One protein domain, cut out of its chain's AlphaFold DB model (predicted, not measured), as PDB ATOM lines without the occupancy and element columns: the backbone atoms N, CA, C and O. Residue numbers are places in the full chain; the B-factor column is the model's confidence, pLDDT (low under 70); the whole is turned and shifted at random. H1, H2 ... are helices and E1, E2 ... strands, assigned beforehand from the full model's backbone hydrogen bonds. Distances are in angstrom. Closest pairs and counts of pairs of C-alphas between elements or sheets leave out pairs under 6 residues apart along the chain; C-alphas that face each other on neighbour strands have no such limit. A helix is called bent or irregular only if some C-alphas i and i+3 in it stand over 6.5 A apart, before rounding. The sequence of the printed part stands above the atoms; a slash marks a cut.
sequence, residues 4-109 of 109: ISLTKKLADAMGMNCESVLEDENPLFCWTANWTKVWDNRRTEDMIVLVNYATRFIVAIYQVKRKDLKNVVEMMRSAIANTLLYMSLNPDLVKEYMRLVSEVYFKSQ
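This is residues 4 to 109 of the 109 residues of an uncharacterized protein of Clostridiaceae bacterium (UniProt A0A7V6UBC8). Picture a strongly twisted sheet of four strands with helices over one face and the other face bare: the long, kinked helix H2 covers E3 and E4, and the short H1 packs on the same face near E2. H3 folds back from the end of H2 as a helical hairpin and is not on the sheet. The printed part has 106 residues, with three named helices and four named strands in the chain order E1 H1 E2 E3 E4 H2 H3. The sheet is mixed, in the order E1 E2 E3 E4, and the class is mixed, helices and strands. The whole is compact, with a radius of gyration of the C-alphas of 14.1 A and spans of 41 by 33 by 22 A.

Start at the inner strands E2, residues 30 to 37, and E3, residues 46 to 52, an antiparallel hairpin with N 34 and O 49 at 2.9 A. Edge strand E4, residues 58 to 64, forms a hairpin with E3, with N 50 and O 59 at 2.8 A; E2 E3 E4 is a meander, each strand the antiparallel neighbour of the one before. On the other side of E2 look for edge strand E1, residues 4 to 6, parallel to it, with N 5 and O 31 at 2.8 A. H1, residues 8 to 14, completes the strand-helix-strand unit E1, H1, E2, two parallel neighbours with a helix between; its height over the sheet is 6.1 A, and the C-alphas of Leu 10 and Trp 35 are its closest to E2, at 5.6 A. H2, residues 66 to 86, is on the same face, making two layers with the sheet at a height of 8.2 A; it is over E3 and E4, slantwise at 46 degrees to E3 on the local plane. Its closest C-alphas to E4 are Ile 80 and Val 59, 6.3 A. H2 is irregular, with C-alphas 70 and 73 8.0 A apart and a kink of 73 degrees near residue 73. With residues 69 to 70 alone it only just touches H1, over 3 pairs of C-alphas within 8 A; the closest are Met 14 and Leu 69, 6.1 A. H3, residues 91 to 99, touches residues 77 to 85 of H2, opposite ways at a steep tilt of 38 degrees; the closest C-alphas are Leu 85 and Pro 91, 6.4 A. Every O i to N i+4 pair is within hydrogen-bond range in H1 and H3, and 12 of 17 in H2.

Find C-alpha 4 at (-11.190, 6.637, 23.599), where E1 begins. E2 runs 23.5 A, E3 20.0 A and E4 16.4 A. H2 spans 26.5 A from C-alpha 66 at (-22.284, 8.613, 8.368). H3 covers 12.0 A and ends at C-alpha 99, (-14.033, 16.584, 33.743).

The C-alphas of Asp 24 and Arg 42 are the two farthest apart, 42.8 A. The printed part has no cut, and the link from H1 to E2, residues 15 to 29, is long. Look for pLDDT under 70 at residues 17 to 24, 40 to 44 and 101 to 109 of this model.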
ATOM      1  N   ILE A   4     -10.307   7.488  24.401       82.50
ATOM      2  CA  ILE A   4     -11.190   6.637  23.599       82.50
ATOM      3  C   ILE A   4     -10.399   6.137  22.389       82.50
ATOM      4  O   ILE A   4     -10.221   6.850  21.406       82.50
ATOM      5  N   SER A   5      -9.930   4.894  22.458       83.88
ATOM      6  CA  SER A   5      -9.256   4.236  21.333       83.88
ATOM      7  C   SER A   5     -10.275   3.867  20.259       83.88
ATOM      8  O   SER A   5     -11.307   3.280  20.583       83.88
ATOM      9  N   LEU A   6     -10.004   4.177  18.991       84.44
ATOM     10  CA  LEU A   6     -10.914   3.852  17.890       84.44
ATOM     11  C   LEU A   6     -10.441   2.600  17.172       84.44
ATOM     12  O   LEU A   6      -9.247   2.376  16.980       84.44
ATOM     13  N   THR A   7     -11.374   1.815  16.651       84.94
ATOM     14  CA  THR A   7     -10.987   0.876  15.598       84.94
ATOM     15  C   THR A   7     -10.537   1.645  14.358       84.94
ATOM     16  O   THR A   7     -11.075   2.714  14.052       84.94
ATOM     17  N   LYS A   8      -9.580   1.090  13.603       82.06
ATOM     18  CA  LYS A   8      -9.088   1.692  12.351       82.06
ATOM     19  C   LYS A   8     -10.228   2.117  11.419       82.06
ATOM     20  O   LYS A   8     -10.254   3.238  10.934       82.06
ATOM     21  N   LYS A   9     -11.245   1.261  11.278       85.75
ATOM     22  CA  LYS A   9     -12.453   1.535  10.488       85.75
ATOM     23  C   LYS A   9     -13.175   2.825  10.910       85.75
ATOM     24  O   LYS A   9     -13.678   3.541  10.049       85.75
ATOM     25  N   LEU A  10     -13.292   3.086  12.213       85.50
ATOM     26  CA  LEU A  10     -13.940   4.293  12.727       85.50
ATOM     27  C   LEU A  10     -13.029   5.517  12.556       85.50
ATOM     28  O   LEU A  10     -13.503   6.549  12.093       85.50
ATOM     29  N   ALA A  11     -11.730   5.382  12.835       83.94
ATOM     30  CA  ALA A  11     -10.751   6.449  12.620       83.94
ATOM     31  C   ALA A  11     -10.709   6.920  11.154       83.94
ATOM     32  O   ALA A  11     -10.829   8.117  10.888       83.94
ATOM     33  N   ASP A  12     -10.649   5.977  10.208       84.62
ATOM     34  CA  ASP A  12     -10.660   6.250   8.766       84.62
ATOM     35  C   ASP A  12     -11.950   6.975   8.349       84.62
ATOM     36  O   ASP A  12     -11.923   7.940   7.586       84.62
ATOM     37  N   ALA A  13     -13.098   6.549   8.887       84.44
ATOM     38  CA  ALA A  13     -14.392   7.168   8.600       84.44
ATOM     39  C   ALA A  13     -14.534   8.585   9.175       84.44
ATOM     40  O   ALA A  13     -15.331   9.376   8.668       84.44
ATOM     41  N   MET A  14     -13.774   8.896  10.224       82.94
ATOM     42  CA  MET A  14     -13.692  10.219  10.841       82.94
ATOM     43  C   MET A  14     -12.621  11.112  10.202       82.94
ATOM     44  O   MET A  14     -12.573  12.299  10.515       82.94
ATOM     45  N   GLY A  15     -11.767  10.568   9.325       80.25
ATOM     46  CA  GLY A  15     -10.649  11.298   8.724       80.25
ATOM     47  C   GLY A  15      -9.589  11.738   9.738       80.25
ATOM     48  O   GLY A  15      -8.944  12.764   9.533       80.25
ATOM     49  N   MET A  16      -9.436  11.010  10.851       75.19
ATOM     50  CA  MET A  16      -8.502  11.369  11.921       75.19
ATOM     51  C   MET A  16      -7.191  10.595  11.816       75.19
ATOM     52  O   MET A  16      -7.188   9.364  11.788       75.19
ATOM     53  N   ASN A  17      -6.072  11.320  11.848       60.53
ATOM     54  CA  ASN A  17      -4.752  10.723  12.023       60.53
ATOM     55  C   ASN A  17      -4.552  10.401  13.508       60.53
ATOM     56  O   ASN A  17      -4.431  11.293  14.341       60.53
ATOM     57  N   CYS A  18      -4.581   9.112  13.835       59.19
ATOM     58  CA  CYS A  18      -4.362   8.618  15.189       59.19
ATOM     59  C   CYS A  18      -2.857   8.585  15.496       59.19
ATOM     60  O   CYS A  18      -2.140   7.789  14.891       59.19
ATOM     61  N   GLU A  19      -2.377   9.402  16.433       54.88
ATOM     62  CA  GLU A  19      -1.009   9.292  16.956       54.88
ATOM     63  C   GLU A  19      -0.944   8.310  18.134       54.88
ATOM     64  O   GLU A  19      -1.828   8.247  18.991       54.88
ATOM     65  N   SER A  20       0.124   7.510  18.180       50.75
ATOM     66  CA  SER A  20       0.367   6.562  19.264       50.75
ATOM     67  C   SER A  20       1.123   7.233  20.407       50.75
ATOM     68  O   SER A  20       2.307   7.525  20.261       50.75
ATOM     69  N   VAL A  21       0.487   7.374  21.570       50.69
ATOM     70  CA  VAL A  21       1.208   7.645  22.821       50.69
ATOM     71  C   VAL A  21       0.695   6.721  23.923       50.69
ATOM     72  O   VAL A  21      -0.505   6.664  24.205       50.69
ATOM     73  N   LEU A  22       1.620   5.993  24.547       49.25
ATOM     74  CA  LEU A  22       1.410   5.276  25.799       49.25
ATOM     75  C   LEU A  22       2.484   5.713  26.787       49.25
ATOM     76  O   LEU A  22       3.657   5.520  26.504       49.25
ATOM     77  N   GLU A  23       2.045   6.212  27.938       50.28
ATOM     78  CA  GLU A  23       2.633   5.923  29.247       50.28
ATOM     79  C   GLU A  23       1.541   6.139  30.318       50.28
ATOM     80  O   GLU A  23       0.713   7.041  30.187       50.28
ATOM     81  N   ASP A  24       1.470   5.205  31.275       54.41
ATOM     82  CA  ASP A  24       0.641   5.139  32.494       54.41
ATOM     83  C   ASP A  24      -0.693   5.906  32.530       54.41
ATOM     84  O   ASP A  24      -0.824   6.971  33.136       54.41
ATOM     85  N   GLU A  25      -1.753   5.296  31.986       70.50
ATOM     86  CA  GLU A  25      -3.117   5.784  32.200       70.50
ATOM     87  C   GLU A  25      -3.994   4.813  32.979       70.50
ATOM     88  O   GLU A  25      -3.985   3.605  32.757       70.50
ATOM     89  N   ASN A  26      -4.796   5.373  33.888       84.31
ATOM     90  CA  ASN A  26      -5.719   4.608  34.711       84.31
ATOM     91  C   ASN A  26      -6.839   3.986  33.833       84.31
ATOM     92  O   ASN A  26      -7.644   4.733  33.262       84.31
ATOM     93  N   PRO A  27      -6.950   2.638  33.791       87.44
ATOM     94  CA  PRO A  27      -7.939   1.874  33.021       87.44
ATOM     95  C   PRO A  27      -9.391   2.338  33.132       87.44
ATOM     96  O   PRO A  27     -10.174   2.144  32.202       87.44
ATOM     97  N   LEU A  28      -9.774   2.928  34.269       89.12
ATOM     98  CA  LEU A  28     -11.136   3.394  34.519       89.12
ATOM     99  C   LEU A  28     -11.535   4.534  33.575       89.12
ATOM    100  O   LEU A  28     -12.716   4.696  33.260       89.12
ATOM    101  N   PHE A  29     -10.555   5.297  33.097       86.81
ATOM    102  CA  PHE A  29     -10.742   6.396  32.158       86.81
ATOM    103  C   PHE A  29     -10.450   5.978  30.709       86.81
ATOM    104  O   PHE A  29     -10.516   6.804  29.810       86.81
ATOM    105  N   CYS A  30     -10.156   4.708  30.433       86.75
ATOM    106  CA  CYS A  30      -9.892   4.241  29.075       86.75
ATOM    107  C   CYS A  30     -11.116   3.525  28.496       86.75
ATOM    108  O   CYS A  30     -11.726   2.674  29.143       86.75
ATOM    109  N   TRP A  31     -11.445   3.836  27.246       90.19
ATOM    110  CA  TRP A  31     -12.530   3.220  26.491       90.19
ATOM    111  C   TRP A  31     -12.060   2.815  25.096       90.19
ATOM    112  O   TRP A  31     -11.140   3.407  24.535       90.19
ATOM    113  N   THR A  32     -12.726   1.828  24.508       89.38
ATOM    114  CA  THR A  32     -12.604   1.496  23.083       89.38
ATOM    115  C   THR A  32     -13.915   1.791  22.376       89.38
ATOM    116  O   THR A  32     -14.961   1.401  22.889       89.38
ATOM    117  N   ALA A  33     -13.866   2.411  21.201       91.06
ATOM    118  CA  ALA A  33     -15.013   2.678  20.347       91.06
ATOM    119  C   ALA A  33     -14.924   1.874  19.049       91.06
ATOM    120  O   ALA A  33     -13.958   1.991  18.290       91.06
ATOM    121  N   ASN A  34     -15.958   1.086  18.772       90.88
ATOM    122  CA  ASN A  34     -16.078   0.323  17.538       90.88
ATOM    123  C   ASN A  34     -17.337   0.712  16.764       90.88
ATOM    124  O   ASN A  34     -18.421   0.786  17.334       90.88
ATOM    125  N   TRP A  35     -17.198   0.904  15.452       90.81
ATOM    126  CA  TRP A  35     -18.294   1.238  14.549       90.81
ATOM    127  C   TRP A  35     -18.717   0.031  13.711       90.81
ATOM    128  O   TRP A  35     -17.971  -0.463  12.854       90.81
ATOM    129  N   THR A  36     -19.943  -0.439  13.929       89.19
ATOM    130  CA  THR A  36     -20.481  -1.648  13.301       89.19
ATOM    131  C   THR A  36     -21.813  -1.395  12.611       89.19
ATOM    132  O   THR A  36     -22.601  -0.555  13.040       89.19
ATOM    133  N   LYS A  37     -22.072  -2.156  11.544       84.25
ATOM    134  CA  LYS A  37     -23.399  -2.207  10.932       84.25
ATOM    135  C   LYS A  37     -24.321  -3.002  11.846       84.25
ATOM    136  O   LYS A  37     -23.887  -4.000  12.421       84.25
ATOM    137  N   VAL A  38     -25.573  -2.573  11.965       75.50
ATOM    138  CA  VAL A  38     -26.580  -3.295  12.763       75.50
ATOM    139  C   VAL A  38     -27.377  -4.269  11.904       75.50
ATOM    140  O   VAL A  38     -27.763  -5.332  12.375       75.50
ATOM    141  N   TRP A  39     -27.573  -3.939  10.628       73.06
ATOM    142  CA  TRP A  39     -28.360  -4.745   9.703       73.06
ATOM    143  C   TRP A  39     -27.632  -4.917   8.371       73.06
ATOM    144  O   TRP A  39     -26.926  -4.018   7.915       73.06
ATOM    145  N   ASP A  40     -27.827  -6.076   7.741       69.44
ATOM    146  CA  ASP A  40     -27.271  -6.396   6.416       69.44
ATOM    147  C   ASP A  40     -28.135  -5.821   5.271       69.44
ATOM    148  O   ASP A  40     -27.724  -5.721   4.115       69.44
ATOM    149  N   ASN A  41     -29.358  -5.391   5.604       57.59
ATOM    150  CA  ASN A  41     -30.252  -4.688   4.697       57.59
ATOM    151  C   ASN A  41     -29.952  -3.177   4.701       57.59
ATOM    152  O   ASN A  41     -29.410  -2.632   5.653       57.59
ATOM    153  N   ARG A  42     -30.290  -2.496   3.601       55.09
ATOM    154  CA  ARG A  42     -29.899  -1.122   3.212       55.09
ATOM    155  C   ARG A  42     -30.267   0.026   4.184       55.09
ATOM    156  O   ARG A  42     -30.265   1.184   3.768       55.09
ATOM    157  N   ARG A  43     -30.615  -0.239   5.447       59.75
ATOM    158  CA  ARG A  43     -30.778   0.804   6.464       59.75
ATOM    159  C   ARG A  43     -29.409   1.408   6.768       59.75
ATOM    160  O   ARG A  43     -28.473   0.719   7.145       59.75
ATOM    161  N   THR A  44     -29.299   2.714   6.564       64.06
ATOM    162  CA  THR A  44     -28.064   3.513   6.649       64.06
ATOM    163  C   THR A  44     -27.643   3.839   8.087       64.06
ATOM    164  O   THR A  44     -26.908   4.799   8.319       64.06
ATOM    165  N   GLU A  45     -28.162   3.078   9.045       75.62
ATOM    166  CA  GLU A  45     -28.068   3.330  10.475       75.62
ATOM    167  C   GLU A  45     -27.139   2.297  11.107       75.62
ATOM    168  O   GLU A  45     -27.453   1.109  11.189       75.62
ATOM    169  N   ASP A  46     -25.981   2.780  11.536       87.19
ATOM    170  CA  ASP A  46     -24.939   1.992  12.172       87.19
ATOM    171  C   ASP A  46     -24.995   2.147  13.703       87.19
ATOM    172  O   ASP A  46     -25.799   2.904  14.258       87.19
ATOM    173  N   MET A  47     -24.125   1.421  14.400       91.94
ATOM    174  CA  MET A  47     -23.956   1.496  15.846       91.94
ATOM    175  C   MET A  47     -22.508   1.801  16.205       91.94
ATOM    176  O   MET A  47     -21.576   1.302  15.568       91.94
ATOM    177  N   ILE A  48     -22.327   2.586  17.265       92.94
ATOM    178  CA  ILE A  48     -21.042   2.733  17.945       92.94
ATOM    179  C   ILE A  48     -21.128   2.019  19.286       92.94
ATOM    180  O   ILE A  48     -22.012   2.305  20.090       92.94
ATOM    181  N   VAL A  49     -20.206   1.089  19.516       94.94
ATOM    182  CA  VAL A  49     -20.080   0.331  20.759       94.94
ATOM    183  C   VAL A  49     -18.864   0.844  21.513       94.94
ATOM    184  O   VAL A  49     -17.746   0.787  21.000       94.94
ATOM    185  N   LEU A  50     -19.096   1.341  22.722       94.62
ATOM    186  CA  LEU A  50     -18.093   1.846  23.648       94.62
ATOM    187  C   LEU A  50     -17.905   0.825  24.763       94.62
ATOM    188  O   LEU A  50     -18.881   0.426  25.392       94.62
ATOM    189  N   VAL A  51     -16.667   0.415  25.019       94.25
ATOM    190  CA  VAL A  51     -16.344  -0.549  26.082       94.25
ATOM    191  C   VAL A  51     -15.304   0.056  27.006       94.25
ATOM    192  O   VAL A  51     -14.224   0.436  26.551       94.25
ATOM    193  N   ASN A  52     -15.616   0.144  28.297       93.25
ATOM    194  CA  ASN A  52     -14.658   0.595  29.300       93.25
ATOM    195  C   ASN A  52     -13.569  -0.469  29.520       93.25
ATOM    196  O   ASN A  52     -13.856  -1.667  29.600       93.25
ATOM    197  N   TYR A  53     -12.313  -0.041  29.629       90.75
ATOM    198  CA  TYR A  53     -11.178  -0.952  29.732       90.75
ATOM    199  C   TYR A  53     -11.108  -1.655  31.097       90.75
ATOM    200  O   TYR A  53     -10.860  -2.861  31.132       90.75
ATOM    201  N   ALA A  54     -11.381  -0.940  32.196       92.06
ATOM    202  CA  ALA A  54     -11.360  -1.497  33.551       92.06
ATOM    203  C   ALA A  54     -12.555  -2.406  33.847       92.06
ATOM    204  O   ALA A  54     -12.394  -3.488  34.404       92.06
ATOM    205  N   THR A  55     -13.763  -1.955  33.504       93.38
ATOM    206  CA  THR A  55     -15.004  -2.584  33.981       93.38
ATOM    207  C   THR A  55     -15.677  -3.466  32.941       93.38
ATOM    208  O   THR A  55     -16.601  -4.199  33.279       93.38
ATOM    209  N   ARG A  56     -15.259  -3.377  31.669       93.88
ATOM    210  CA  ARG A  56     -15.971  -3.958  30.514       93.88
ATOM    211  C   ARG A  56     -17.412  -3.466  30.366       93.88
ATOM    212  O   ARG A  56     -18.169  -4.043  29.593       93.88
ATOM    213  N   PHE A  57     -17.780  -2.391  31.063       95.19
ATOM    214  CA  PHE A  57     -19.086  -1.764  30.936       95.19
ATOM    215  C   PHE A  57     -19.285  -1.234  29.512       95.19
ATOM    216  O   PHE A  57     -18.369  -0.638  28.935       95.19
ATOM    217  N   ILE A  58     -20.471  -1.476  28.950       96.06
ATOM    218  CA  ILE A  58     -20.777  -1.209  27.544       96.06
ATOM    219  C   ILE A  58     -21.782  -0.065  27.440       96.06
ATOM    220  O   ILE A  58     -22.843  -0.102  28.057       96.06
ATOM    221  N   VAL A  59     -21.470   0.909  26.589       96.44
ATOM    222  CA  VAL A  59     -22.408   1.943  26.140       96.44
ATOM    223  C   VAL A  59     -22.566   1.807  24.631       96.44
ATOM    224  O   VAL A  59     -21.579   1.791  23.900       96.44
ATOM    225  N   ALA A  60     -23.801   1.695  24.149       94.88
ATOM    226  CA  ALA A  60     -24.095   1.572  22.725       94.88
ATOM    227  C   ALA A  60     -24.890   2.784  22.232       94.88
ATOM    228  O   ALA A  60     -25.895   3.164  22.828       94.88
ATOM    229  N   ILE A  61     -24.451   3.364  21.117       93.94
ATOM    230  CA  ILE A  61     -25.153   4.439  20.412       93.94
ATOM    231  C   ILE A  61     -25.742   3.840  19.143       93.94
ATOM    232  O   ILE A  61     -24.998   3.419  18.256       93.94
ATOM    233  N   TYR A  62     -27.068   3.785  19.068       90.44
ATOM    234  CA  TYR A  62     -27.800   3.250  17.922       90.44
ATOM    235  C   TYR A  62     -28.248   4.367  16.963       90.44
ATOM    236  O   TYR A  62     -28.355   5.526  17.356       90.44
ATOM    237  N   GLN A  63     -28.517   4.004  15.707       87.12
ATOM    238  CA  GLN A  63     -28.929   4.903  14.618       87.12
ATOM    239  C   GLN A  63     -27.912   5.986  14.239       87.12
ATOM    240  O   GLN A  63     -28.280   7.089  13.833       87.12
ATOM    241  N   VAL A  64     -26.620   5.662  14.307       88.56
ATOM    242  CA  VAL A  64     -25.549   6.566  13.875       88.56
ATOM    243  C   VAL A  64     -25.500   6.594  12.350       88.56
ATOM    244  O   VAL A  64     -25.260   5.567  11.713       88.56
ATOM    245  N   LYS A  65     -25.700   7.766  11.739       86.44
ATOM    246  CA  LYS A  65     -25.550   7.939  10.286       86.44
ATOM    247  C   LYS A  65     -24.150   8.453   9.983       86.44
ATOM    248  O   LYS A  65     -23.569   9.208  10.756       86.44
ATOM    249  N   ARG A  66     -23.619   8.137   8.797       80.75
ATOM    250  CA  ARG A  66     -22.284   8.613   8.368       80.75
ATOM    251  C   ARG A  66     -22.099  10.128   8.490       80.75
ATOM    252  O   ARG A  66     -21.033  10.581   8.880       80.75
ATOM    253  N   LYS A  67     -23.140  10.912   8.193       83.62
ATOM    254  CA  LYS A  67     -23.118  12.381   8.308       83.62
ATOM    255  C   LYS A  67     -22.948  12.889   9.748       83.62
ATOM    256  O   LYS A  67     -22.552  14.037   9.931       83.62
ATOM    257  N   ASP A  68     -23.256  12.054  10.739       83.00
ATOM    258  CA  ASP A  68     -23.171  12.387  12.162       83.00
ATOM    259  C   ASP A  68     -21.760  12.116  12.712       83.00
ATOM    260  O   ASP A  68     -21.401  12.641  13.764       83.00
ATOM    261  N   LEU A  69     -20.911  11.391  11.963       82.62
ATOM    262  CA  LEU A  69     -19.541  11.064  12.376       82.62
ATOM    263  C   LEU A  69     -18.661  12.301  12.604       82.62
ATOM    264  O   LEU A  69     -17.725  12.244  13.393       82.62
ATOM    265  N   LYS A  70     -19.001  13.444  11.998       81.62
ATOM    266  CA  LYS A  70     -18.336  14.732  12.265       81.62
ATOM    267  C   LYS A  70     -18.427  15.185  13.731       81.62
ATOM    268  O   LYS A  70     -17.564  15.920  14.187       81.62
ATOM    269  N   ASN A  71     -19.454  14.738  14.460       83.75
ATOM    270  CA  ASN A  71     -19.719  15.099  15.858       83.75
ATOM    271  C   ASN A  71     -19.569  13.898  16.807       83.75
ATOM    272  O   ASN A  71     -19.986  13.954  17.963       83.75
ATOM    273  N   VAL A  72     -18.988  12.796  16.330       85.12
ATOM    274  CA  VAL A  72     -18.976  11.512  17.040       85.12
ATOM    275  C   VAL A  72     -18.289  11.568  18.398       85.12
ATOM    276  O   VAL A  72     -18.691  10.867  19.317       85.12
ATOM    277  N   VAL A  73     -17.284  12.429  18.550       84.19
ATOM    278  CA  VAL A  73     -16.569  12.615  19.817       84.19
ATOM    279  C   VAL A  73     -17.529  13.071  20.908       84.19
ATOM    280  O   VAL A  73     -17.606  12.452  21.968       84.19
ATOM    281  N   GLU A  74     -18.314  14.106  20.617       86.75
ATOM    282  CA  GLU A  74     -19.309  14.622  21.550       86.75
ATOM    283  C   GLU A  74     -20.439  13.614  21.766       86.75
ATOM    284  O   GLU A  74     -20.871  13.403  22.896       86.75
ATOM    285  N   MET A  75     -20.853  12.901  20.711       90.50
ATOM    286  CA  MET A  75     -21.836  11.822  20.837       90.50
ATOM    287  C   MET A  75     -21.370  10.733  21.810       90.50
ATOM    288  O   MET A  75     -22.156  10.299  22.647       90.50
ATOM    289  N   MET A  76     -20.106  10.307  21.737       90.75
ATOM    290  CA  MET A  76     -19.540   9.298  22.640       90.75
ATOM    291  C   MET A  76     -19.481   9.796  24.085       90.75
ATOM    292  O   MET A  76     -19.896   9.074  24.991       90.75
ATOM    293  N   ARG A  77     -19.030  11.038  24.310       89.25
ATOM    294  CA  ARG A  77     -18.989  11.646  25.653       89.25
ATOM    295  C   ARG A  77     -20.381  11.756  26.262       89.25
ATOM    296  O   ARG A  77     -20.608  11.278  27.373       89.25
ATOM    297  N   SER A  78     -21.309  12.330  25.504       92.56
ATOM    298  CA  SER A  78     -22.702  12.490  25.906       92.56
ATOM    299  C   SER A  78     -23.368  11.142  26.173       92.56
ATOM    300  O   SER A  78     -24.065  10.998  27.173       92.56
ATOM    301  N   ALA A  79     -23.124  10.125  25.340       94.94
ATOM    302  CA  ALA A  79     -23.677   8.790  25.553       94.94
ATOM    303  C   ALA A  79     -23.194   8.176  26.871       94.94
ATOM    304  O   ALA A  79     -24.015   7.707  27.651       94.94
ATOM    305  N   ILE A  80     -21.889   8.235  27.157       93.56
ATOM    306  CA  ILE A  80     -21.344   7.711  28.416       93.56
ATOM    307  C   ILE A  80     -21.932   8.477  29.607       93.56
ATOM    308  O   ILE A  80     -22.420   7.851  30.544       93.56
ATOM    309  N   ALA A  81     -21.954   9.814  29.563       94.25
ATOM    310  CA  ALA A  81     -22.476  10.634  30.658       94.25
ATOM    311  C   ALA A  81     -23.952  10.346  30.923       94.25
ATOM    312  O   ALA A  81     -24.337  10.058  32.055       94.25
ATOM    313  N   ASN A  82     -24.760  10.351  29.864       96.31
ATOM    314  CA  ASN A  82     -26.188  10.100  29.962       96.31
ATOM    315  C   ASN A  82     -26.459   8.690  30.479       96.31
ATOM    316  O   ASN A  82     -27.282   8.544  31.374       96.31
ATOM    317  N   THR A  83     -25.761   7.659  29.993       96.75
ATOM    318  CA  THR A  83     -25.947   6.292  30.500       96.75
ATOM    319  C   THR A  83     -25.639   6.193  31.992       96.75
ATOM    320  O   THR A  83     -26.440   5.621  32.727       96.75
ATOM    321  N   LEU A  84     -24.537   6.784  32.463       94.69
ATOM    322  CA  LEU A  84     -24.207   6.779  33.891       94.69
ATOM    323  C   LEU A  84     -25.274   7.513  34.724       94.69
ATOM    324  O   LEU A  84     -25.686   7.016  35.770       94.69
ATOM    325  N   LEU A  85     -25.781   8.651  34.242       96.81
ATOM    326  CA  LEU A  85     -26.871   9.381  34.902       96.81
ATOM    327  C   LEU A  85     -28.190   8.593  34.903       96.81
ATOM    328  O   LEU A  85     -28.873   8.555  35.923       96.81
ATOM    329  N   TYR A  86     -28.540   7.925  33.800       96.56
ATOM    330  CA  TYR A  86     -29.735   7.075  33.703       96.56
ATOM    331  C   TYR A  86     -29.671   5.853  34.619       96.56
ATOM    332  O   TYR A  86     -30.706   5.338  35.032       96.56
ATOM    333  N   MET A  87     -28.465   5.406  34.966       94.75
ATOM    334  CA  MET A  87     -28.236   4.384  35.985       94.75
ATOM    335  C   MET A  87     -28.287   4.936  37.417       94.75
ATOM    336  O   MET A  87     -27.953   4.218  38.359       94.75
ATOM    337  N   SER A  88     -28.697   6.194  37.597       94.75
ATOM    338  CA  SER A  88     -28.796   6.877  38.888       94.75
ATOM    339  C   SER A  88     -27.459   7.018  39.622       94.75
ATOM    340  O   SER A  88     -27.436   7.105  40.852       94.75
ATOM    341  N   LEU A  89     -26.330   7.064  38.898       93.50
ATOM    342  CA  LEU A  89     -25.062   7.460  39.511       93.50
ATOM    343  C   LEU A  89     -25.131   8.929  39.938       93.50
ATOM    344  O   LEU A  89     -25.762   9.756  39.282       93.50
ATOM    345  N   ASN A  90     -24.439   9.250  41.034       96.25
ATOM    346  CA  ASN A  90     -24.382  10.606  41.565       96.25
ATOM    347  C   ASN A  90     -23.930  11.598  40.462       96.25
ATOM    348  O   ASN A  90     -22.828  11.430  39.926       96.25
ATOM    349  N   PRO A  91     -24.732  12.633  40.137       96.19
ATOM    350  CA  PRO A  91     -24.408  13.596  39.087       96.19
ATOM    351  C   PRO A  91     -23.063  14.305  39.266       96.19
ATOM    352  O   PRO A  91     -22.375  14.548  38.275       96.19
ATOM    353  N   ASP A  92     -22.649  14.584  40.504       95.50
ATOM    354  CA  ASP A  92     -21.356  15.211  40.791       95.50
ATOM    355  C   ASP A  92     -20.195  14.264  40.474       95.50
ATOM    356  O   ASP A  92     -19.182  14.691  39.918       95.50
ATOM    357  N   LEU A  93     -20.364  12.960  40.733       92.62
ATOM    358  CA  LEU A  93     -19.378  11.947  40.345       92.62
ATOM    359  C   LEU A  93     -19.301  11.792  38.829       92.62
ATOM    360  O   LEU A  93     -18.203  11.683  38.290       92.62
ATOM    361  N   VAL A  94     -20.439  11.810  38.128       93.44
ATOM    362  CA  VAL A  94     -20.446  11.755  36.657       93.44
ATOM    363  C   VAL A  94     -19.781  12.998  36.073       93.44
ATOM    364  O   VAL A  94     -18.966  12.885  35.160       93.44
ATOM    365  N   LYS A  95     -20.072  14.181  36.619       91.56
ATOM    366  CA  LYS A  95     -19.447  15.437  36.202       91.56
ATOM    367  C   LYS A  95     -17.937  15.409  36.417       91.56
ATOM    368  O   LYS A  95     -17.200  15.784  35.510       91.56
ATOM    369  N   GLU A  96     -17.476  14.950  37.577       89.75
ATOM    370  CA  GLU A  96     -16.044  14.852  37.870       89.75
ATOM    371  C   GLU A  96     -15.358  13.812  36.980       89.75
ATOM    372  O   GLU A  96     -14.320  14.097  36.380       89.75
ATOM    373  N   TYR A  97     -15.989  12.649  36.793       89.50
ATOM    374  CA  TYR A  97     -15.531  11.634  35.848       89.50
ATOM    375  C   TYR A  97     -15.367  12.222  34.443       89.50
ATOM    376  O   TYR A  97     -14.323  12.027  33.829       89.50
ATOM    377  N   MET A  98     -16.351  13.004  33.978       86.62
ATOM    378  CA  MET A  98     -16.358  13.679  32.674       86.62
ATOM    379  C   MET A  98     -15.383  14.861  32.570       86.62
ATOM    380  O   MET A  98     -14.926  15.187  31.473       86.62
ATOM    381  N   ARG A  99     -15.031  15.503  33.688       82.56
ATOM    382  CA  ARG A  99     -14.033  16.584  33.743       82.56
ATOM    383  C   ARG A  99     -12.619  16.053  33.533       82.56
ATOM    384  O   ARG A  99     -11.813  16.703  32.875       82.56
ATOM    385  N   LEU A 100     -12.337  14.848  34.024       74.00
ATOM    386  CA  LEU A 100     -11.068  14.151  33.803       74.00
ATOM    387  C   LEU A 100     -10.893  13.678  32.337       74.00
ATOM    388  O   LEU A 100      -9.867  13.087  32.000       74.00
ATOM    389  N   VAL A 101     -11.858  13.973  31.451       63.31
ATOM    390  CA  VAL A 101     -11.934  13.611  30.018       63.31
ATOM    391  C   VAL A 101     -11.496  14.756  29.105       63.31
ATOM    392  O   VAL A 101     -12.187  15.106  28.149       63.31
ATOM    393  N   SER A 102     -10.382  15.414  29.416       50.56
ATOM    394  CA  SER A 102     -10.025  16.646  28.708       50.56
ATOM    395  C   SER A 102      -9.410  16.455  27.320       50.56
ATOM    396  O   SER A 102      -9.528  17.383  26.529       50.56
ATOM    397  N   GLU A 103      -8.844  15.300  26.952       55.62
ATOM    398  CA  GLU A 103      -8.331  15.113  25.583       55.62
ATOM    399  C   GLU A 103      -8.696  13.720  25.050       55.62
ATOM    400  O   GLU A 103      -8.415  12.687  25.648       55.62
ATOM    401  N   VAL A 104      -9.404  13.665  23.925       54.62
ATOM    402  CA  VAL A 104      -9.724  12.382  23.298       54.62
ATOM    403  C   VAL A 104      -8.561  12.023  22.387       54.62
ATOM    404  O   VAL A 104      -8.452  12.548  21.284       54.62
ATOM    405  N   TYR A 105      -7.683  11.140  22.860       58.00
ATOM    406  CA  TYR A 105      -6.628  10.569  22.025       58.00
ATOM    407  C   TYR A 105      -7.145   9.347  21.286       58.00
ATOM    408  O   TYR A 105      -7.632   8.393  21.902       58.00
ATOM    409  N   PHE A 106      -6.992   9.373  19.968       57.03
ATOM    410  CA  PHE A 106      -7.370   8.275  19.103       57.03
ATOM    411  C   PHE A 106      -6.143   7.426  18.790       57.03
ATOM    412  O   PHE A 106      -5.129   7.926  18.316       57.03
ATOM    413  N   LYS A 107      -6.258   6.126  19.051       58.16
ATOM    414  CA  LYS A 107      -5.294   5.100  18.653       58.16
ATOM    415  C   LYS A 107      -5.985   4.186  17.655       58.16
ATOM    416  O   LYS A 107      -7.080   3.733  17.970       58.16
ATOM    417  N   SER A 108      -5.355   3.882  16.520       47.50
ATOM    418  CA  SER A 108      -5.792   2.764  15.681       47.50
ATOM    419  C   SER A 108      -5.370   1.455  16.347       47.50
ATOM    420  O   SER A 108      -4.178   1.258  16.604       47.50
ATOM    421  N   GLN A 109      -6.335   0.593  16.652       47.81
ATOM    422  CA  GLN A 109      -6.078  -0.787  17.067       47.81
ATOM    423  C   GLN A 109      -5.815  -1.691  15.860       47.81
ATOM    424  O   GLN A 109      -6.486  -1.482  14.819       47.81
TER     425      GLN A 109